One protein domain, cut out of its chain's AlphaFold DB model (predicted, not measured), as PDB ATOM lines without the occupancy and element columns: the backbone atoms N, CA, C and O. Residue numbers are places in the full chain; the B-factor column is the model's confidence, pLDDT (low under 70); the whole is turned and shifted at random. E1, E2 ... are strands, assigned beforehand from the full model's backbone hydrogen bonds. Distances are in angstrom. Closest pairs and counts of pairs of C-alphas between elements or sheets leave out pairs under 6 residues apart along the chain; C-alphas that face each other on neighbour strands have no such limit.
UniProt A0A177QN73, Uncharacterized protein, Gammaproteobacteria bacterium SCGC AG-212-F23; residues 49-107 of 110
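AT A GLANCE: This is residues 49 to 107 of the 110 residues of an uncharacterized protein of Gammaproteobacteria bacterium SCGC AG-212-F23 (UniProt A0A177QN73). A long, narrow ribbon of four strand rows runs back and forth, and each row is broken near its middle by two residues, with a small four-stranded sheet on either side of the breaks. The two sheets follow each other end to end along the long axis, and the loops of residues 70 to 77 and 90 to 94 make its two tips. The printed part has 59 residues with eight named strands, E1 to E8 in order along the chain, and no named helix; the class is all strand. Both sheets are antiparallel, one in the order E1, E4, E5, E8 and the other in the order E2, E3, E6, E7. The whole is loose, with a radius of gyration of the C-alphas of 13.2 A, and is a rod spanning 45 by 17 by 16 A.

HOW THE PARTS SIT: E1, residues 49 to 52, runs on into E2, residues 55 to 57, at 82 degrees. E2 and E3, residues 60 to 62, form a hairpin, with N 62 and O 55 at 2.8 A. E3 runs on into E4, residues 65 to 69, at 69 degrees. E4 is antiparallel to E1 at 144 degrees, with N 52 and O 65 at 2.8 A, within hydrogen-bond range. E4 and E5, residues 78 to 80, form a hairpin at 168 degrees, with N 68 and O 79 at 2.8 A. E5 runs on into E6, residues 83 to 89, at 50 degrees. E6 is antiparallel to E3, with N 86 and O 61 at 2.7 A. E6 and E7, residues 95 to 101, form a hairpin, with N 99 and O 85 at 2.8 A. E7 runs on into E8, residues 104 to 106, at 79 degrees. E8 is antiparallel to E5, with N 80 and O 104 at 2.9 A. E1 and E8 are edge strands of one sheet, E2 and E7 of the other. Between the sheets, the closest C-alphas of E4 and E6 are those of His 65 and Tyr 83, 5.6 A apart.

IN THESE COORDINATES: E1 begins at C-alpha 49, at (44.508, 17.866, -27.929). E4 is 13.4 A long from first to last C-alpha, E6 16.8 A and E7 15.3 A. E6 ends at C-alpha 89, at (19.160, 20.066, -13.904). E8 ends at C-alpha 106, at (43.435, 9.241, -17.213).

THE WHOLE: The two C-alphas farthest apart, those of Asn 72 and Ala 91, are 44.7 A apart. The printed part has no cut. The link from E4 to E5 is short, with 8 residues, and the other links are tight. The mean pLDDT of the printed part is 90.9, and no printed residue is under 70.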
ATOM      1  N   CYS A  49      45.750  17.520 -28.607       89.69
ATOM      2  CA  CYS A  49      44.508  17.866 -27.929       89.69
ATOM      3  C   CYS A  49      43.317  17.820 -28.884       89.69
ATOM      4  O   CYS A  49      43.403  18.262 -30.027       89.69
ATOM      5  N   THR A  50      42.201  17.294 -28.394       93.06
ATOM      6  CA  THR A  50      40.909  17.277 -29.085       93.06
ATOM      7  C   THR A  50      39.858  17.878 -28.164       93.06
ATOM      8  O   THR A  50      39.871  17.612 -26.961       93.06
ATOM      9  N   SER A  51      38.962  18.690 -28.724       94.88
ATOM     10  CA  SER A  51      37.803  19.188 -27.991       94.88
ATOM     11  C   SER A  51      36.693  18.143 -28.023       94.88
ATOM     12  O   SER A  51      36.353  17.617 -29.084       94.88
ATOM     13  N   VAL A  52      36.154  17.834 -26.851       94.50
ATOM     14  CA  VAL A  52      34.997  16.969 -26.656       94.50
ATOM     15  C   VAL A  52      33.804  17.886 -26.452       94.50
ATOM     16  O   VAL A  52      33.796  18.695 -25.525       94.50
ATOM     17  N   ALA A  53      32.822  17.786 -27.344       96.31
ATOM     18  CA  ALA A  53      31.589  18.552 -27.227       96.31
ATOM     19  C   ALA A  53      30.831  18.168 -25.949       96.31
ATOM     20  O   ALA A  53      30.919  17.029 -25.477       96.31
ATOM     21  N   GLY A  54      30.069  19.123 -25.414       94.19
ATOM     22  CA  GLY A  54      29.219  18.865 -24.260       94.19
ATOM     23  C   GLY A  54      28.259  17.697 -24.507       94.19
ATOM     24  O   GLY A  54      27.704  17.554 -25.602       94.19
ATOM     25  N   HIS A  55      28.112  16.834 -23.509       94.50
ATOM     26  CA  HIS A  55      27.338  15.601 -23.610       94.50
ATOM     27  C   HIS A  55      26.796  15.162 -22.249       94.50
ATOM     28  O   HIS A  55      27.234  15.625 -21.199       94.50
ATOM     29  N   TRP A  56      25.835  14.241 -22.279       91.81
ATOM     30  CA  TRP A  56      25.341  13.575 -21.079       91.81
ATOM     31  C   TRP A  56      26.192  12.347 -20.767       91.81
ATOM     32  O   TRP A  56      26.329  11.459 -21.609       91.81
ATOM     33  N   GLU A  57      26.697  12.271 -19.541       92.12
ATOM     34  CA  GLU A  57      27.266  11.063 -18.952       92.12
ATOM     35  C   GLU A  57      26.353  10.613 -17.803       92.12
ATOM     36  O   GLU A  57      26.304  11.209 -16.723       92.12
ATOM     37  N   GLY A  58      25.534   9.592 -18.066       90.38
ATOM     38  CA  GLY A  58      24.460   9.205 -17.151       90.38
ATOM     39  C   GLY A  58      23.462  10.350 -16.936       90.38
ATOM     40  O   GLY A  58      22.805  10.787 -17.878       90.38
ATOM     41  N   SER A  59      23.336  10.822 -15.692       88.81
ATOM     42  CA  SER A  59      22.469  11.948 -15.310       88.81
ATOM     43  C   SER A  59      23.215  13.278 -15.149       88.81
ATOM     44  O   SER A  59      22.651  14.221 -14.598       88.81
ATOM     45  N   ILE A  60      24.484  13.346 -15.561       92.88
ATOM     46  CA  ILE A  60      25.336  14.532 -15.435       92.88
ATOM     47  C   ILE A  60      25.573  15.094 -16.833       92.88
ATOM     48  O   ILE A  60      25.970  14.363 -17.740       92.88
ATOM     49  N   TRP A  61      25.339  16.392 -17.018       93.69
ATOM     50  CA  TRP A  61      25.741  17.067 -18.252       93.69
ATOM     51  C   TRP A  61      27.165  17.584 -18.100       93.69
ATOM     52  O   TRP A  61      27.450  18.365 -17.199       93.69
ATOM     53  N   ILE A  62      28.062  17.162 -18.977       95.00
ATOM     54  CA  ILE A  62      29.443  17.624 -19.024       95.00
ATOM     55  C   ILE A  62      29.532  18.690 -20.108       95.00
ATOM     56  O   ILE A  62      29.122  18.454 -21.243       95.00
ATOM     57  N   ASP A  63      30.049  19.867 -19.764       94.44
ATOM     58  CA  ASP A  63      30.280  20.925 -20.741       94.44
ATOM     59  C   ASP A  63      31.486  20.603 -21.638       94.44
ATOM     60  O   ASP A  63      32.293  19.700 -21.384       94.44
ATOM     61  N   THR A  64      31.598  21.354 -22.725       94.06
ATOM     62  CA  THR A  64      32.682  21.217 -23.693       94.06
ATOM     63  C   THR A  64      34.033  21.357 -23.001       94.06
ATOM     64  O   THR A  64      34.290  22.326 -22.287       94.06
ATOM     65  N   HIS A  65      34.924  20.404 -23.250       93.12
ATOM     66  CA  HIS A  65      36.250  20.378 -22.643       93.12
ATOM     67  C   HIS A  65      37.294  19.837 -23.609       93.12
ATOM     68  O   HIS A  65      36.987  19.447 -24.734       93.12
ATOM     69  N   ASN A  66      38.559  19.853 -23.193       92.88
ATOM     70  CA  ASN A  66      39.661  19.356 -24.006       92.88
ATOM     71  C   ASN A  66      40.282  18.119 -23.372       92.88
ATOM     72  O   ASN A  66      40.530  18.080 -22.169       92.88
ATOM     73  N   VAL A  67      40.605  17.147 -24.215       92.69
ATOM     74  CA  VAL A  67      41.369  15.961 -23.841       92.69
ATOM     75  C   VAL A  67      42.654  15.954 -24.653       92.69
ATOM     76  O   VAL A  67      42.631  15.986 -25.884       92.69
ATOM     77  N   CYS A  68      43.787  15.936 -23.962       91.75
ATOM     78  CA  CYS A  68      45.116  15.972 -24.555       91.75
ATOM     79  C   CYS A  68      45.785  14.610 -24.403       91.75
ATOM     80  O   CYS A  68      46.041  14.166 -23.286       91.75
ATOM     81  N   LYS A  69      46.078  13.944 -25.524       90.94
ATOM     82  CA  LYS A  69      46.792  12.664 -25.539       90.94
ATOM     83  C   LYS A  69      48.290  12.895 -25.404       90.94
ATOM     84  O   LYS A  69      48.843  13.776 -26.070       90.94
ATOM     85  N   TYR A  70      48.932  12.064 -24.593       88.56
ATOM     86  CA  TYR A  70      50.376  12.074 -24.406       88.56
ATOM     87  C   TYR A  70      50.955  10.697 -24.682       88.56
ATOM     88  O   TYR A  70      50.441   9.681 -24.223       88.56
ATOM     89  N   GLU A  71      52.076  10.677 -25.391       82.81
ATOM     90  CA  GLU A  71      52.852   9.462 -25.590       82.81
ATOM     91  C   GLU A  71      53.914   9.337 -24.495       82.81
ATOM     92  O   GLU A  71      54.544  10.324 -24.108       82.81
ATOM     93  N   ASN A  72      54.138   8.109 -24.021       79.12
ATOM     94  CA  ASN A  72      55.240   7.754 -23.119       79.12
ATOM     95  C   ASN A  72      55.269   8.527 -21.784       79.12
ATOM     96  O   ASN A  72      56.338   8.815 -21.244       79.12
ATOM     97  N   ARG A  73      54.093   8.850 -21.237       81.50
ATOM     98  CA  ARG A  73      53.928   9.468 -19.916       81.50
ATOM     99  C   ARG A  73      53.673   8.416 -18.838       81.50
ATOM    100  O   ARG A  73      52.927   7.466 -19.056       81.50
ATOM    101  N   THR A  74      54.275   8.588 -17.662       84.94
ATOM    102  CA  THR A  74      54.051   7.692 -16.509       84.94
ATOM    103  C   THR A  74      52.762   8.048 -15.765       84.94
ATOM    104  O   THR A  74      52.128   7.197 -15.132       84.94
ATOM    105  N   GLU A  75      52.342   9.307 -15.862       87.25
ATOM    106  CA  GLU A  75      51.167   9.858 -15.203       87.25
ATOM    107  C   GLU A  75      49.864   9.319 -15.809       87.25
ATOM    108  O   GLU A  75      48.945   8.973 -15.065       87.25
ATOM    109  N   GLY A  76      49.804   9.133 -17.129       85.56
ATOM    110  CA  GLY A  76      48.643   8.575 -17.823       85.56
ATOM    111  C   GLY A  76      48.746   8.673 -19.343       85.56
ATOM    112  O   GLY A  76      49.707   9.221 -19.877       85.56
ATOM    113  N   ALA A  77      47.734   8.146 -20.030       89.19
ATOM    114  CA  ALA A  77      47.621   8.199 -21.487       89.19
ATOM    115  C   ALA A  77      47.098   9.558 -21.982       89.19
ATOM    116  O   ALA A  77      47.400   9.984 -23.100       89.19
ATOM    117  N   ALA A  78      46.312  10.254 -21.159       92.00
ATOM    118  CA  ALA A  78      45.789  11.567 -21.497       92.00
ATOM    119  C   ALA A  78      45.541  12.438 -20.269       92.00
ATOM    120  O   ALA A  78      45.322  11.941 -19.165       92.00
ATOM    121  N   TRP A  79      45.550  13.744 -20.502       92.25
ATOM    122  CA  TRP A  79      45.094  14.756 -19.565       92.25
ATOM    123  C   TRP A  79      43.720  15.250 -20.003       92.25
ATOM    124  O   TRP A  79      43.570  15.736 -21.128       92.25
ATOM    125  N   ILE A  80      42.733  15.136 -19.122       92.69
ATOM    126  CA  ILE A  80      41.442  15.801 -19.279       92.69
ATOM    127  C   ILE A  80      41.590  17.174 -18.632       92.69
ATOM    128  O   ILE A  80      41.936  17.264 -17.457       92.69
ATOM    129  N   ALA A  81      41.401  18.238 -19.411       91.50
ATOM    130  CA  ALA A  81      41.428  19.602 -18.895       91.50
ATOM    131  C   ALA A  81      40.239  19.855 -17.962       91.50
ATOM    132  O   ALA A  81      39.225  19.173 -18.070       91.50
ATOM    133  N   ASP A  82      40.356  20.859 -17.092       91.75
ATOM    134  CA  ASP A  82      39.261  21.300 -16.231       91.75
ATOM    135  C   ASP A  82      37.975  21.500 -17.043       91.75
ATOM    136  O   ASP A  82      37.999  22.066 -18.144       91.75
ATOM    137  N   TYR A  83      36.850  21.051 -16.494       92.06
ATOM    138  CA  TYR A  83      35.556  21.163 -17.153       92.06
ATOM    139  C   TYR A  83      34.429  21.387 -16.159       92.06
ATOM    140  O   TYR A  83      34.508  21.009 -14.991       92.06
ATOM    141  N   TRP A  84      33.353  22.003 -16.631       93.94
ATOM    142  CA  TRP A  84      32.143  22.170 -15.843       93.94
ATOM    143  C   TRP A  84      31.231  20.963 -16.019       93.94
ATOM    144  O   TRP A  84      30.989  20.504 -17.133       93.94
ATOM    145  N   SER A  85      30.712  20.461 -14.907       95.12
ATOM    146  CA  SER A  85      29.703  19.407 -14.879       95.12
ATOM    147  C   SER A  85      28.438  19.924 -14.211       95.12
ATOM    148  O   SER A  85      28.490  20.624 -13.199       95.12
ATOM    149  N   CYS A  86      27.294  19.600 -14.787       94.69
ATOM    150  CA  CYS A  86      25.990  19.891 -14.240       94.69
ATOM    151  C   CYS A  86      25.480  18.669 -13.486       94.69
ATOM    152  O   CYS A  86      25.085  17.671 -14.092       94.69
ATOM    153  N   THR A  87      25.471  18.746 -12.162       91.12
ATOM    154  CA  THR A  87      25.047  17.637 -11.295       91.12
ATOM    155  C   THR A  87      23.557  17.678 -10.983       91.12
ATOM    156  O   THR A  87      22.994  16.710 -10.473       91.12
ATOM    157  N   THR A  88      22.891  18.800 -11.258       91.06
ATOM    158  CA  THR A  88      21.450  18.962 -11.061       91.06
ATOM    159  C   THR A  88      20.889  19.857 -12.156       91.06
ATOM    160  O   THR A  88      21.343  20.989 -12.332       91.06
ATOM    161  N   ALA A  89      19.880  19.350 -12.863       88.75
ATOM    162  CA  ALA A  89      19.160  20.066 -13.904       88.75
ATOM    163  C   ALA A  89      17.671  20.184 -13.552       88.75
ATOM    164  O   ALA A  89      17.094  19.310 -12.902       88.75
ATOM    165  N   ASN A  90      17.053  21.274 -13.993       88.12
ATOM    166  CA  ASN A  90      15.610  21.466 -13.971       88.12
ATOM    167  C   ASN A  90      14.915  20.553 -14.992       88.12
ATOM    168  O   ASN A  90      15.534  20.009 -15.907       88.12
ATOM    169  N   ALA A  91      13.589  20.450 -14.883       88.19
ATOM    170  CA  ALA A  91      12.767  19.687 -15.825       88.19
ATOM    171  C   ALA A  91      12.806  20.231 -17.270       88.19
ATOM    172  O   ALA A  91      12.498  19.497 -18.204       88.19
ATOM    173  N   ASP A  92      13.185  21.498 -17.457       88.25
ATOM    174  CA  ASP A  92      13.376  22.130 -18.769       88.25
ATOM    175  C   ASP A  92      14.779  21.889 -19.364       88.25
ATOM    176  O   ASP A  92      15.079  22.373 -20.454       88.25
ATOM    177  N   GLY A  93      15.640  21.144 -18.661       82.94
ATOM    178  CA  GLY A  93      17.013  20.853 -19.067       82.94
ATOM    179  C   GLY A  93      18.026  21.942 -18.703       82.94
ATOM    180  O   GLY A  93      19.210  21.776 -18.990       82.94
ATOM    181  N   SER A  94      17.608  23.038 -18.059       87.31
ATOM    182  CA  SER A  94      18.543  24.058 -17.577       87.31
ATOM    183  C   SER A  94      19.338  23.556 -16.374       87.31
ATOM    184  O   SER A  94      18.796  22.940 -15.454       87.31
ATOM    185  N   CYS A  95      20.645  23.816 -16.367       89.94
ATOM    186  CA  CYS A  95      21.480  23.445 -15.235       89.94
ATOM    187  C   CYS A  95      21.281  24.406 -14.061       89.94
ATOM    188  O   CYS A  95      21.390  25.621 -14.232       89.94
ATOM    189  N   VAL A  96      21.060  23.864 -12.864       91.19
ATOM    190  CA  VAL A  96      20.945  24.656 -11.628       91.19
ATOM    191  C   VAL A  96      22.170  24.557 -10.731       91.19
ATOM    192  O   VAL A  96      22.382  25.433  -9.897       91.19
ATOM    193  N   SER A  97      22.987  23.514 -10.891       91.69
ATOM    194  CA  SER A  97      24.206  23.334 -10.106       91.69
ATOM    195  C   SER A  97      25.363  22.907 -10.992       91.69
ATOM    196  O   SER A  97      25.402  21.782 -11.491       91.69
ATOM    197  N   TRP A  98      26.306  23.829 -11.163       91.62
ATOM    198  CA  TRP A  98      27.559  23.600 -11.864       91.62
ATOM    199  C   TRP A  98      28.674  23.305 -10.866       91.62
ATOM    200  O   TRP A  98      28.882  24.049  -9.909       91.62
ATOM    201  N   THR A  99      29.409  22.228 -11.112       93.56
ATOM    202  CA  THR A  99      30.604  21.838 -10.363       93.56
ATOM    203  C   THR A  99      31.798  21.844 -11.304       93.56
ATOM    204  O   THR A  99      31.766  21.186 -12.348       93.56
ATOM    205  N   LEU A 100      32.848  22.581 -10.940       91.50
ATOM    206  CA  LEU A 100      34.114  22.548 -11.661       91.50
ATOM    207  C   LEU A 100      34.839  21.249 -11.313       91.50
ATOM    208  O   LEU A 100      35.177  21.011 -10.152       91.50
ATOM    209  N   VAL A 101      35.080  20.419 -12.318       92.00
ATOM    210  CA  VAL A 101      35.909  19.226 -12.193       92.00
ATOM    211  C   VAL A 101      37.344  19.620 -12.535       92.00
ATOM    212  O   VAL A 101      37.586  20.092 -13.650       92.00
ATOM    213  N   PRO A 102      38.301  19.459 -11.605       91.56
ATOM    214  CA  PRO A 102      39.692  19.763 -11.882       91.56
ATOM    215  C   PRO A 102      40.270  18.763 -12.886       91.56
ATOM    216  O   PRO A 102      39.926  17.573 -12.908       91.56
ATOM    217  N   GLY A 103      41.181  19.259 -13.707       90.50
ATOM    218  CA  GLY A 103      41.877  18.487 -14.709       90.50
ATOM    219  C   GLY A 103      42.694  17.380 -14.068       90.50
ATOM    220  O   GLY A 103      43.234  17.513 -12.964       90.50
ATOM    221  N   HIS A 104      42.744  16.247 -14.753       92.31
ATOM    222  CA  HIS A 104      43.343  15.043 -14.210       92.31
ATOM    223  C   HIS A 104      43.875  14.126 -15.306       92.31
ATOM    224  O   HIS A 104      43.477  14.174 -16.473       92.31
ATOM    225  N   TRP A 105      44.798  13.257 -14.897       91.69
ATOM    226  CA  TRP A 105      45.322  12.200 -15.746       91.69
ATOM    227  C   TRP A 105      44.361  11.021 -15.788       91.69
ATOM    228  O   TRP A 105      43.941  10.516 -14.747       91.69
ATOM    229  N   VAL A 106      44.111  10.519 -16.992       92.38
ATOM    230  CA  VAL A 106      43.435   9.241 -17.213       92.38
ATOM    231  C   VAL A 106      44.427   8.204 -17.718       92.38
ATOM    232  O   VAL A 106      45.340   8.491 -18.499       92.38
ATOM    233  N   LYS A 107      44.278   6.973 -17.228       89.50
ATOM    234  CA  LYS A 107      45.171   5.861 -17.578       89.50
ATOM    235  C   LYS A 107      44.854   5.267 -18.947       89.50
ATOM    236  O   LYS A 107      45.764   4.771 -19.602       89.50
TER     237      LYS A 107